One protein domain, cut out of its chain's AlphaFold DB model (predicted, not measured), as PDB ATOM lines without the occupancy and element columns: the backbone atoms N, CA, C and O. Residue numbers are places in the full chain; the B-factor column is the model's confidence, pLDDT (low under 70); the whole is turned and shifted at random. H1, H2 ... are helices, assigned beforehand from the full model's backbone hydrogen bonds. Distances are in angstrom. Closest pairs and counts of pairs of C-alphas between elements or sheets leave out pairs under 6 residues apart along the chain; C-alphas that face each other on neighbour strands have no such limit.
ATOM      1  N   ALA A   2     -94.556  -5.165  44.956       57.44
ATOM      2  CA  ALA A   2     -94.593  -6.240  43.944       57.44
ATOM      3  C   ALA A   2     -95.533  -7.426  44.276       57.44
ATOM      4  O   ALA A   2     -96.210  -7.941  43.394       57.44
ATOM      5  N   LYS A   3     -95.633  -7.820  45.556       60.06
ATOM      6  CA  LYS A   3     -96.535  -8.894  46.022       60.06
ATOM      7  C   LYS A   3     -98.026  -8.561  45.840       60.06
ATOM      8  O   LYS A   3     -98.801  -9.428  45.463       60.06
ATOM      9  N   ILE A   4     -98.408  -7.301  46.071       71.62
ATOM     10  CA  ILE A   4     -99.794  -6.823  45.921       71.62
ATOM     11  C   ILE A   4    -100.170  -6.772  44.440       71.62
ATOM     12  O   ILE A   4    -101.229  -7.254  44.065       71.62
ATOM     13  N   ILE A   5     -99.272  -6.264  43.592       72.69
ATOM     14  CA  ILE A   5     -99.480  -6.213  42.138       72.69
ATOM     15  C   ILE A   5     -99.647  -7.628  41.572       72.69
ATOM     16  O   ILE A   5    -100.579  -7.880  40.819       72.69
ATOM     17  N   SER A   6     -98.802  -8.573  41.998       66.31
ATOM     18  CA  SER A   6     -98.924  -9.976  41.594       66.31
ATOM     19  C   SER A   6    -100.263 -10.578  42.026       66.31
ATOM     20  O   SER A   6    -100.933 -11.185  41.196       66.31
ATOM     21  N   SER A   7    -100.699 -10.335  43.268       68.69
ATOM     22  CA  SER A   7    -102.007 -10.779  43.765       68.69
ATOM     23  C   SER A   7    -103.184 -10.157  43.005       68.69
ATOM     24  O   SER A   7    -104.197 -10.821  42.816       68.69
ATOM     25  N   LEU A   8    -103.069  -8.904  42.559       74.38
ATOM     26  CA  LEU A   8    -104.108  -8.231  41.775       74.38
ATOM     27  C   LEU A   8    -104.189  -8.775  40.345       74.38
ATOM     28  O   LEU A   8    -105.289  -9.018  39.861       74.38
ATOM     29  N   CYS A   9    -103.052  -9.024  39.686       73.00
ATOM     30  CA  CYS A   9    -103.019  -9.651  38.359       73.00
ATOM     31  C   CYS A   9    -103.609 -11.066  38.384       73.00
ATOM     32  O   CYS A   9    -104.351 -11.453  37.488       73.00
ATOM     33  N   ILE A  10    -103.303 -11.808  39.442       73.19
ATOM     34  CA  ILE A  10    -103.862 -13.121  39.765       73.19
ATOM     35  C   ILE A  10    -105.389 -13.066  39.876       73.19
ATOM     36  O   ILE A  10    -106.088 -13.873  39.266       73.19
ATOM     37  N   LEU A  11    -105.895 -12.083  40.624       74.75
ATOM     38  CA  LEU A  11    -107.320 -11.910  40.855       74.75
ATOM     39  C   LEU A  11    -108.028 -11.560  39.539       74.75
ATOM     40  O   LEU A  11    -109.013 -12.196  39.182       74.75
ATOM     41  N   LEU A  12    -107.477 -10.603  38.787       79.44
ATOM     42  CA  LEU A  12    -107.959 -10.216  37.457       79.44
ATOM     43  C   LEU A  12    -107.962 -11.390  36.476       79.44
ATOM     44  O   LEU A  12    -108.925 -11.553  35.732       79.44
ATOM     45  N   GLY A  13    -106.921 -12.226  36.502       77.00
ATOM     46  CA  GLY A  13    -106.848 -13.440  35.693       77.00
ATOM     47  C   GLY A  13    -107.963 -14.425  36.034       77.00
ATOM     48  O   GLY A  13    -108.640 -14.916  35.134       77.00
ATOM     49  N   ALA A  14    -108.216 -14.656  37.325       76.62
ATOM     50  CA  ALA A  14    -109.316 -15.506  37.778       76.62
ATOM     51  C   ALA A  14    -110.691 -14.949  37.363       76.62
ATOM     52  O   ALA A  14    -111.536 -15.704  36.886       76.62
ATOM     53  N   TYR A  15    -110.901 -13.631  37.467       78.81
ATOM     54  CA  TYR A  15    -112.132 -12.986  37.001       78.81
ATOM     55  C   TYR A  15    -112.336 -13.163  35.494       78.81
ATOM     56  O   TYR A  15    -113.406 -13.593  35.064       78.81
ATOM     57  N   ALA A  16    -111.306 -12.871  34.697       79.44
ATOM     58  CA  ALA A  16    -111.355 -13.017  33.246       79.44
ATOM     59  C   ALA A  16    -111.670 -14.460  32.831       79.44
ATOM     60  O   ALA A  16    -112.418 -14.678  31.883       79.44
ATOM     61  N   LEU A  17    -111.150 -15.435  33.575       75.50
ATOM     62  CA  LEU A  17    -111.382 -16.850  33.325       75.50
ATOM     63  C   LEU A  17    -112.812 -17.293  33.555       75.50
ATOM     64  O   LEU A  17    -113.373 -17.984  32.712       75.50
ATOM     65  N   ILE A  18    -113.406 -16.873  34.667       76.94
ATOM     66  CA  ILE A  18    -114.800 -17.194  34.976       76.94
ATOM     67  C   ILE A  18    -115.718 -16.639  33.876       76.94
ATOM     68  O   ILE A  18    -116.590 -17.353  33.390       76.94
ATOM     69  N   VAL A  19    -115.458 -15.412  33.400       78.00
ATOM     70  CA  VAL A  19    -116.187 -14.835  32.254       78.00
ATOM     71  C   VAL A  19    -115.950 -15.638  30.974       78.00
ATOM     72  O   VAL A  19    -116.879 -15.857  30.201       78.00
ATOM     73  N   PHE A  20    -114.716 -16.078  30.726       78.06
ATOM     74  CA  PHE A  20    -114.392 -16.868  29.538       78.06
ATOM     75  C   PHE A  20    -115.149 -18.197  29.525       78.06
ATOM     76  O   PHE A  20    -115.652 -18.611  28.484       78.06
ATOM     77  N   ILE A  21    -115.275 -18.831  30.691       76.50
ATOM     78  CA  ILE A  21    -116.024 -20.075  30.852       76.50
ATOM     79  C   ILE A  21    -117.525 -19.830  30.651       76.50
ATOM     80  O   ILE A  21    -118.150 -20.598  29.924       76.50
ATOM     81  N   ASP A  22    -118.083 -18.736  31.189       75.12
ATOM     82  CA  ASP A  22    -119.478 -18.344  30.928       75.12
ATOM     83  C   ASP A  22    -119.766 -18.263  29.420       75.12
ATOM     84  O   ASP A  22    -120.743 -18.836  28.936       75.12
ATOM     85  N   VAL A  23    -118.878 -17.610  28.662       75.75
ATOM     86  CA  VAL A  23    -119.017 -17.455  27.205       75.75
ATOM     87  C   VAL A  23    -118.877 -18.790  26.470       75.75
ATOM     88  O   VAL A  23    -119.678 -19.078  25.582       75.75
ATOM     89  N   PHE A  24    -117.893 -19.620  26.830       72.62
ATOM     90  CA  PHE A  24    -117.676 -20.924  26.187       72.62
ATOM     91  C   PHE A  24    -118.825 -21.907  26.423       72.62
ATOM     92  O   PHE A  24    -119.146 -22.701  25.542       72.62
ATOM     93  N   GLN A  25    -119.471 -21.828  27.585       71.38
ATOM     94  CA  GLN A  25    -120.634 -22.645  27.925       71.38
ATOM     95  C   GLN A  25    -121.940 -22.125  27.301       71.38
ATOM     96  O   GLN A  25    -122.982 -22.764  27.445       71.38
ATOM     97  N   GLY A  26    -121.910 -20.973  26.616       75.75
ATOM     98  CA  GLY A  26    -123.104 -20.330  26.063       75.75
ATOM     99  C   GLY A  26    -124.021 -19.714  27.126       75.75
ATOM    100  O   GLY A  26    -125.185 -19.435  26.839       75.75
ATOM    101  N   ASN A  27    -123.511 -19.509  28.344       74.31
ATOM    102  CA  ASN A  27    -124.214 -18.814  29.416       74.31
ATOM    103  C   ASN A  27    -124.131 -17.295  29.210       74.31
ATOM    104  O   ASN A  27    -123.299 -16.780  28.455       74.31
ATOM    105  N   TYR A  28    -124.990 -16.546  29.903       78.62
ATOM    106  CA  TYR A  28    -124.864 -15.093  29.915       78.62
ATOM    107  C   TYR A  28    -123.527 -14.695  30.546       78.62
ATOM    108  O   TYR A  28    -123.114 -15.248  31.566       78.62
ATOM    109  N   MET A  29    -122.858 -13.700  29.956       69.50
ATOM    110  CA  MET A  29    -121.659 -13.109  30.548       69.50
ATOM    111  C   MET A  29    -121.930 -12.740  32.014       69.50
ATOM    112  O   MET A  29    -122.926 -12.083  32.317       69.50
ATOM    113  N   PHE A  30    -121.024 -13.147  32.903       77.12
ATOM    114  CA  PHE A  30    -121.080 -12.948  34.355       77.12
ATOM    115  C   PHE A  30    -122.107 -13.789  35.121       77.12
ATOM    116  O   PHE A  30    -122.240 -13.619  36.337       77.12
ATOM    117  N   GLN A  31    -122.817 -14.711  34.471       73.81
ATOM    118  CA  GLN A  31    -123.795 -15.572  35.135       73.81
ATOM    119  C   GLN A  31    -123.168 -16.391  36.274       73.81
ATOM    120  O   GLN A  31    -123.787 -16.543  37.333       73.81
ATOM    121  N   SER A  32    -121.912 -16.814  36.119       71.88
ATOM    122  CA  SER A  32    -121.171 -17.512  37.174       71.88
ATOM    123  C   SER A  32    -120.868 -16.647  38.397       71.88
ATOM    124  O   SER A  32    -120.783 -17.182  39.502       71.88
ATOM    125  N   PHE A  33    -120.768 -15.319  38.255       73.94
ATOM    126  CA  PHE A  33    -120.615 -14.417  39.407       73.94
ATOM    127  C   PHE A  33    -121.914 -14.232  40.177       73.94
ATOM    128  O   PHE A  33    -121.894 -14.168  41.406       73.94
ATOM    129  N   TYR A  34    -123.041 -14.164  39.469       75.44
ATOM    130  CA  TYR A  34    -124.348 -14.005  40.099       75.44
ATOM    131  C   TYR A  34    -124.800 -15.267  40.824       75.44
ATOM    132  O   TYR A  34    -125.490 -15.168  41.839       75.44
ATOM    133  N   ASN A  35    -124.420 -16.451  40.330       72.88
ATOM    134  CA  ASN A  35    -124.861 -17.700  40.931       72.88
ATOM    135  C   ASN A  35    -123.762 -18.766  40.980       72.88
ATOM    136  O   ASN A  35    -123.856 -19.830  40.368       72.88
ATOM    137  N   LEU A  36    -122.735 -18.490  41.787       69.75
ATOM    138  CA  LEU A  36    -121.576 -19.367  41.989       69.75
ATOM    139  C   LEU A  36    -121.976 -20.800  42.391       69.75
ATOM    140  O   LEU A  36    -121.372 -21.774  41.954       69.75
ATOM    141  N   LYS A  37    -123.036 -20.946  43.200       66.75
ATOM    142  CA  LYS A  37    -123.564 -22.259  43.603       66.75
ATOM    143  C   LYS A  37    -124.132 -23.028  42.410       66.75
ATOM    144  O   LYS A  37    -123.939 -24.234  42.314       66.75
ATOM    145  N   GLN A  38    -124.835 -22.339  41.517       64.50
ATOM    146  CA  GLN A  38    -125.426 -22.946  40.329       64.50
ATOM    147  C   GLN A  38    -124.349 -23.288  39.292       64.50
ATOM    148  O   GLN A  38    -124.468 -24.314  38.635       64.50
ATOM    149  N   TYR A  39    -123.266 -22.511  39.220       68.25
ATOM    150  CA  TYR A  39    -122.100 -22.817  38.390       68.25
ATOM    151  C   TYR A  39    -121.481 -24.179  38.729       68.25
ATOM    152  O   TYR A  39    -121.338 -25.014  37.844       68.25
ATOM    153  N   PHE A  40    -121.229 -24.471  40.012       65.50
ATOM    154  CA  PHE A  40    -120.728 -25.794  40.418       65.50
ATOM    155  C   PHE A  40    -121.718 -26.937  40.143       65.50
ATOM    156  O   PHE A  40    -121.309 -28.081  40.009       65.50
ATOM    157  N   VAL A  41    -123.018 -26.654  40.056       65.38
ATOM    158  CA  VAL A  41    -124.041 -27.674  39.764       65.38
ATOM    159  C   VAL A  41    -124.212 -27.896  38.257       65.38
ATOM    160  O   VAL A  41    -124.500 -29.012  37.835       65.38
ATOM    161  N   ILE A  42    -124.048 -26.844  37.451       64.69
ATOM    162  CA  ILE A  42    -124.166 -26.885  35.986       64.69
ATOM    163  C   ILE A  42    -122.874 -27.385  35.336       64.69
ATOM    164  O   ILE A  42    -122.945 -27.988  34.264       64.69
ATOM    165  N   ALA A  43    -121.727 -27.161  35.984       64.50
ATOM    166  CA  ALA A  43    -120.424 -27.603  35.515       64.50
ATOM    167  C   ALA A  43    -120.464 -29.095  35.147       64.50
ATOM    168  O   ALA A  43    -120.767 -29.961  35.975       64.50
ATOM    169  N   ARG A  44    -120.177 -29.393  33.881       66.19
ATOM    170  CA  ARG A  44    -120.030 -30.755  33.363       66.19
ATOM    171  C   ARG A  44    -118.590 -31.216  33.567       66.19
ATOM    172  O   ARG A  44    -117.705 -30.422  33.860       66.19
ATOM    173  N   GLY A  45    -118.333 -32.517  33.430       65.94
ATOM    174  CA  GLY A  45    -117.013 -33.119  33.693       65.94
ATOM    175  C   GLY A  45    -115.824 -32.398  33.031       65.94
ATOM    176  O   GLY A  45    -114.744 -32.333  33.614       65.94
ATOM    177  N   GLU A  46    -116.035 -31.808  31.853       67.31
ATOM    178  CA  GLU A  46    -115.049 -30.998  31.121       67.31
ATOM    179  C   GLU A  46    -114.701 -29.667  31.809       67.31
ATOM    180  O   GLU A  46    -113.540 -29.251  31.820       67.31
ATOM    181  N   ASP A  47    -115.671 -29.039  32.470       68.00
ATOM    182  CA  ASP A  47    -115.498 -27.774  33.182       68.00
ATOM    183  C   ASP A  47    -114.638 -27.958  34.434       68.00
ATOM    184  O   ASP A  47    -113.784 -27.128  34.748       68.00
ATOM    185  N   TYR A  48    -114.789 -29.100  35.114       69.19
ATOM    186  CA  TYR A  48    -113.930 -29.473  36.239       69.19
ATOM    187  C   TYR A  48    -112.478 -29.689  35.809       69.19
ATOM    188  O   TYR A  48    -111.563 -29.301  36.537       69.19
ATOM    189  N   PHE A  49    -112.249 -30.263  34.624       73.31
ATOM    190  CA  PHE A  49    -110.902 -30.409  34.074       73.31
ATOM    191  C   PHE A  49    -110.262 -29.043  33.800       73.31
ATOM    192  O   PHE A  49    -109.120 -28.813  34.199       73.31
ATOM    193  N   LEU A  50    -111.009 -28.115  33.194       71.81
ATOM    194  CA  LEU A  50    -110.564 -26.738  32.963       71.81
ATOM    195  C   LEU A  50    -110.248 -26.009  34.273       71.81
ATOM    196  O   LEU A  50    -109.190 -25.392  34.374       71.81
ATOM    197  N   ILE A  51    -111.102 -26.129  35.294       74.12
ATOM    198  CA  ILE A  51    -110.865 -25.540  36.622       74.12
ATOM    199  C   ILE A  51    -109.575 -26.092  37.248       74.12
ATOM    200  O   ILE A  51    -108.753 -25.319  37.744       74.12
ATOM    201  N   VAL A  52    -109.364 -27.411  37.208       76.62
ATOM    202  CA  VAL A  52    -108.161 -28.058  37.765       76.62
ATOM    203  C   VAL A  52    -106.904 -27.668  36.984       76.62
ATOM    204  O   VAL A  52    -105.882 -27.338  37.592       76.62
ATOM    205  N   LEU A  53    -106.974 -27.649  35.651       76.62
ATOM    206  CA  LEU A  53    -105.880 -27.203  34.790       76.62
ATOM    207  C   LEU A  53    -105.518 -25.742  35.084       76.62
ATOM    208  O   LEU A  53    -104.337 -25.405  35.191       76.62
ATOM    209  N   PHE A  54    -106.520 -24.886  35.287       72.19
ATOM    210  CA  PHE A  54    -106.297 -23.493  35.653       72.19
ATOM    211  C   PHE A  54    -105.713 -23.329  37.047       72.19
ATOM    212  O   PHE A  54    -104.800 -22.524  37.210       72.19
ATOM    213  N   ALA A  55    -106.153 -24.113  38.031       79.12
ATOM    214  CA  ALA A  55    -105.540 -24.122  39.355       79.12
ATOM    215  C   ALA A  55    -104.057 -24.534  39.284       79.12
ATOM    216  O   ALA A  55    -103.209 -23.901  39.911       79.12
ATOM    217  N   LEU A  56    -103.717 -25.534  38.464       79.06
ATOM    218  CA  LEU A  56    -102.334 -25.966  38.238       79.06
ATOM    219  C   LEU A  56    -101.485 -24.895  37.548       79.06
ATOM    220  O   LEU A  56    -100.371 -24.611  37.997       79.06
ATOM    221  N   LEU A  57    -102.000 -24.269  36.486       74.69
ATOM    222  CA  LEU A  57    -101.325 -23.159  35.808       74.69
ATOM    223  C   LEU A  57    -101.130 -21.979  36.755       74.69
ATOM    224  O   LEU A  57    -100.059 -21.381  36.790       74.69
ATOM    225  N   PHE A  58    -102.137 -21.682  37.568       72.25
ATOM    226  CA  PHE A  58    -102.101 -20.616  38.549       72.25
ATOM    227  C   PHE A  58    -101.024 -20.844  39.615       72.25
ATOM    228  O   PHE A  58    -100.225 -19.948  39.893       72.25
ATOM    229  N   VAL A  59    -100.962 -22.055  40.173       73.81
ATOM    230  CA  VAL A  59     -99.907 -22.483  41.102       73.81
ATOM    231  C   VAL A  59     -98.543 -22.388  40.425       73.81
ATOM    232  O   VAL A  59     -97.619 -21.812  40.992       73.81
ATOM    233  N   THR A  60     -98.423 -22.866  39.187       74.06
ATOM    234  CA  THR A  60     -97.171 -22.818  38.421       74.06
ATOM    235  C   THR A  60     -96.708 -21.377  38.219       74.06
ATOM    236  O   THR A  60     -95.595 -21.038  38.606       74.06
ATOM    237  N   VAL A  61     -97.566 -20.497  37.699       67.50
ATOM    238  CA  VAL A  61     -97.253 -19.085  37.423       67.50
ATOM    239  C   VAL A  61     -97.036 -18.279  38.704       67.50
ATOM    240  O   VAL A  61     -96.261 -17.330  38.689       67.50
ATOM    241  N   SER A  62     -97.669 -18.647  39.819       66.94
ATOM    242  CA  SER A  62     -97.478 -17.957  41.102       66.94
ATOM    243  C   SER A  62     -96.213 -18.415  41.833       66.94
ATOM    244  O   SER A  62     -95.528 -17.593  42.438       66.94
ATOM    245  N   ILE A  63     -95.882 -19.710  41.779       66.31
ATOM    246  CA  ILE A  63     -94.768 -20.306  42.532       66.31
ATOM    247  C   ILE A  63     -93.447 -20.247  41.754       66.31
ATOM    248  O   ILE A  63     -92.418 -19.923  42.347       66.31
ATOM    249  N   PHE A  64     -93.431 -20.490  40.438       62.84
ATOM    250  CA  PHE A  64     -92.188 -20.459  39.651       62.84
ATOM    251  C   PHE A  64     -91.404 -19.140  39.740       62.84
ATOM    252  O   PHE A  64     -90.191 -19.196  39.949       62.84
ATOM    253  N   PRO A  65     -92.018 -17.949  39.607       61.53
ATOM    254  CA  PRO A  65     -91.274 -16.698  39.729       61.53
ATOM    255  C   PRO A  65     -90.828 -16.404  41.167       61.53
ATOM    256  O   PRO A  65     -89.913 -15.603  41.355       61.53
ATOM    257  N   VAL A  66     -91.440 -17.043  42.173       57.69
ATOM    258  CA  VAL A  66     -90.990 -16.984  43.572       57.69
ATOM    259  C   VAL A  66     -89.766 -17.878  43.780       57.69
ATOM    260  O   VAL A  66     -88.793 -17.421  44.370       57.69
ATOM    261  N   LEU A  67     -89.773 -19.099  43.235       57.59
ATOM    262  CA  LEU A  67     -88.645 -20.036  43.317       57.59
ATOM    263  C   LEU A  67     -87.427 -19.576  42.507       57.59
ATOM    264  O   LEU A  67     -86.308 -19.736  42.965       57.59
ATOM    265  N   LYS A  68     -87.625 -18.957  41.335       52.97
ATOM    266  CA  LYS A  68     -86.522 -18.467  40.482       52.97
ATOM    267  C   LYS A  68     -85.810 -17.221  41.043       52.97
ATOM    268  O   LYS A  68     -84.835 -16.761  40.457       52.97
ATOM    269  N   LYS A  69     -86.348 -16.615  42.107       52.16
ATOM    270  CA  LYS A  69     -85.783 -15.436  42.783       52.16
ATOM    271  C   LYS A  69     -85.028 -15.772  44.076       52.16
ATOM    272  O   LYS A  69     -84.455 -14.848  44.652       52.16
TER     273      LYS A  69
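AT A GLANCE: This is residues 2 to 69 of the 70 residues of an uncharacterized protein of Bacillus megaterium Q3 (UniProt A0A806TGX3). Two long helices, H1 and H4, run side by side in opposite directions with few contacts between them, and a small head of two short helices, H2 and H3, bridges them at one end. At the other end residues 63 to 69, of which 63 to 67 belong to H4, stick out. The printed part has 68 residues, with four named helices in the order H1, H2, H3, H4 and no named strand; its class is all helix. The whole is loose, with a radius of gyration of the C-alphas of 13.8 A, and elongated, spanning 40 by 22 by 18 A.

IN THESE COORDINATES: Find C-alpha 2 at (-94.593, -6.240, 43.944); from there H1, residues 2 to 24, runs 32.6 A to C-alpha 24 at (-117.676, -20.924, 26.187). H4, residues 45 to 67, runs 32.7 A and ends with C-alpha 67 at (-88.645, -20.036, 43.317). Between them look for H2, residues 31 to 34, and H3, residues 36 to 42.

HOW THE PARTS SIT: H1 and H4 are close but not clearly touching, at a shallow tilt of 16 degrees, opposite ways; their closest C-alphas, of Ile 10 and Phe 58, are 7.8 A apart. H1 touches H2 with residues 18 to 22 alone, closest at the C-alphas of Asp 22 and Ser 32, 6.5 A. H2 and H3 are close but not clearly touching, with the C-alphas of Ser 32 and Tyr 39 closest at 5.5 A. H3 is apart from H1 and from H4. Every O i to N i+4 pair is within hydrogen-bond range in H1 and H3, and 17 of 19 in H4; H2 is too short for such a pair.

THE WHOLE: The two C-alphas farthest apart, of Gly 26 and Lys 69, are 41.2 A apart. The printed part has no cut and no long link. Mean pLDDT of the printed part is 70.8; look for values under 70 at residues 2 to 3, 6 to 7, 29, 36 to 48 and 61 to 69 of this model.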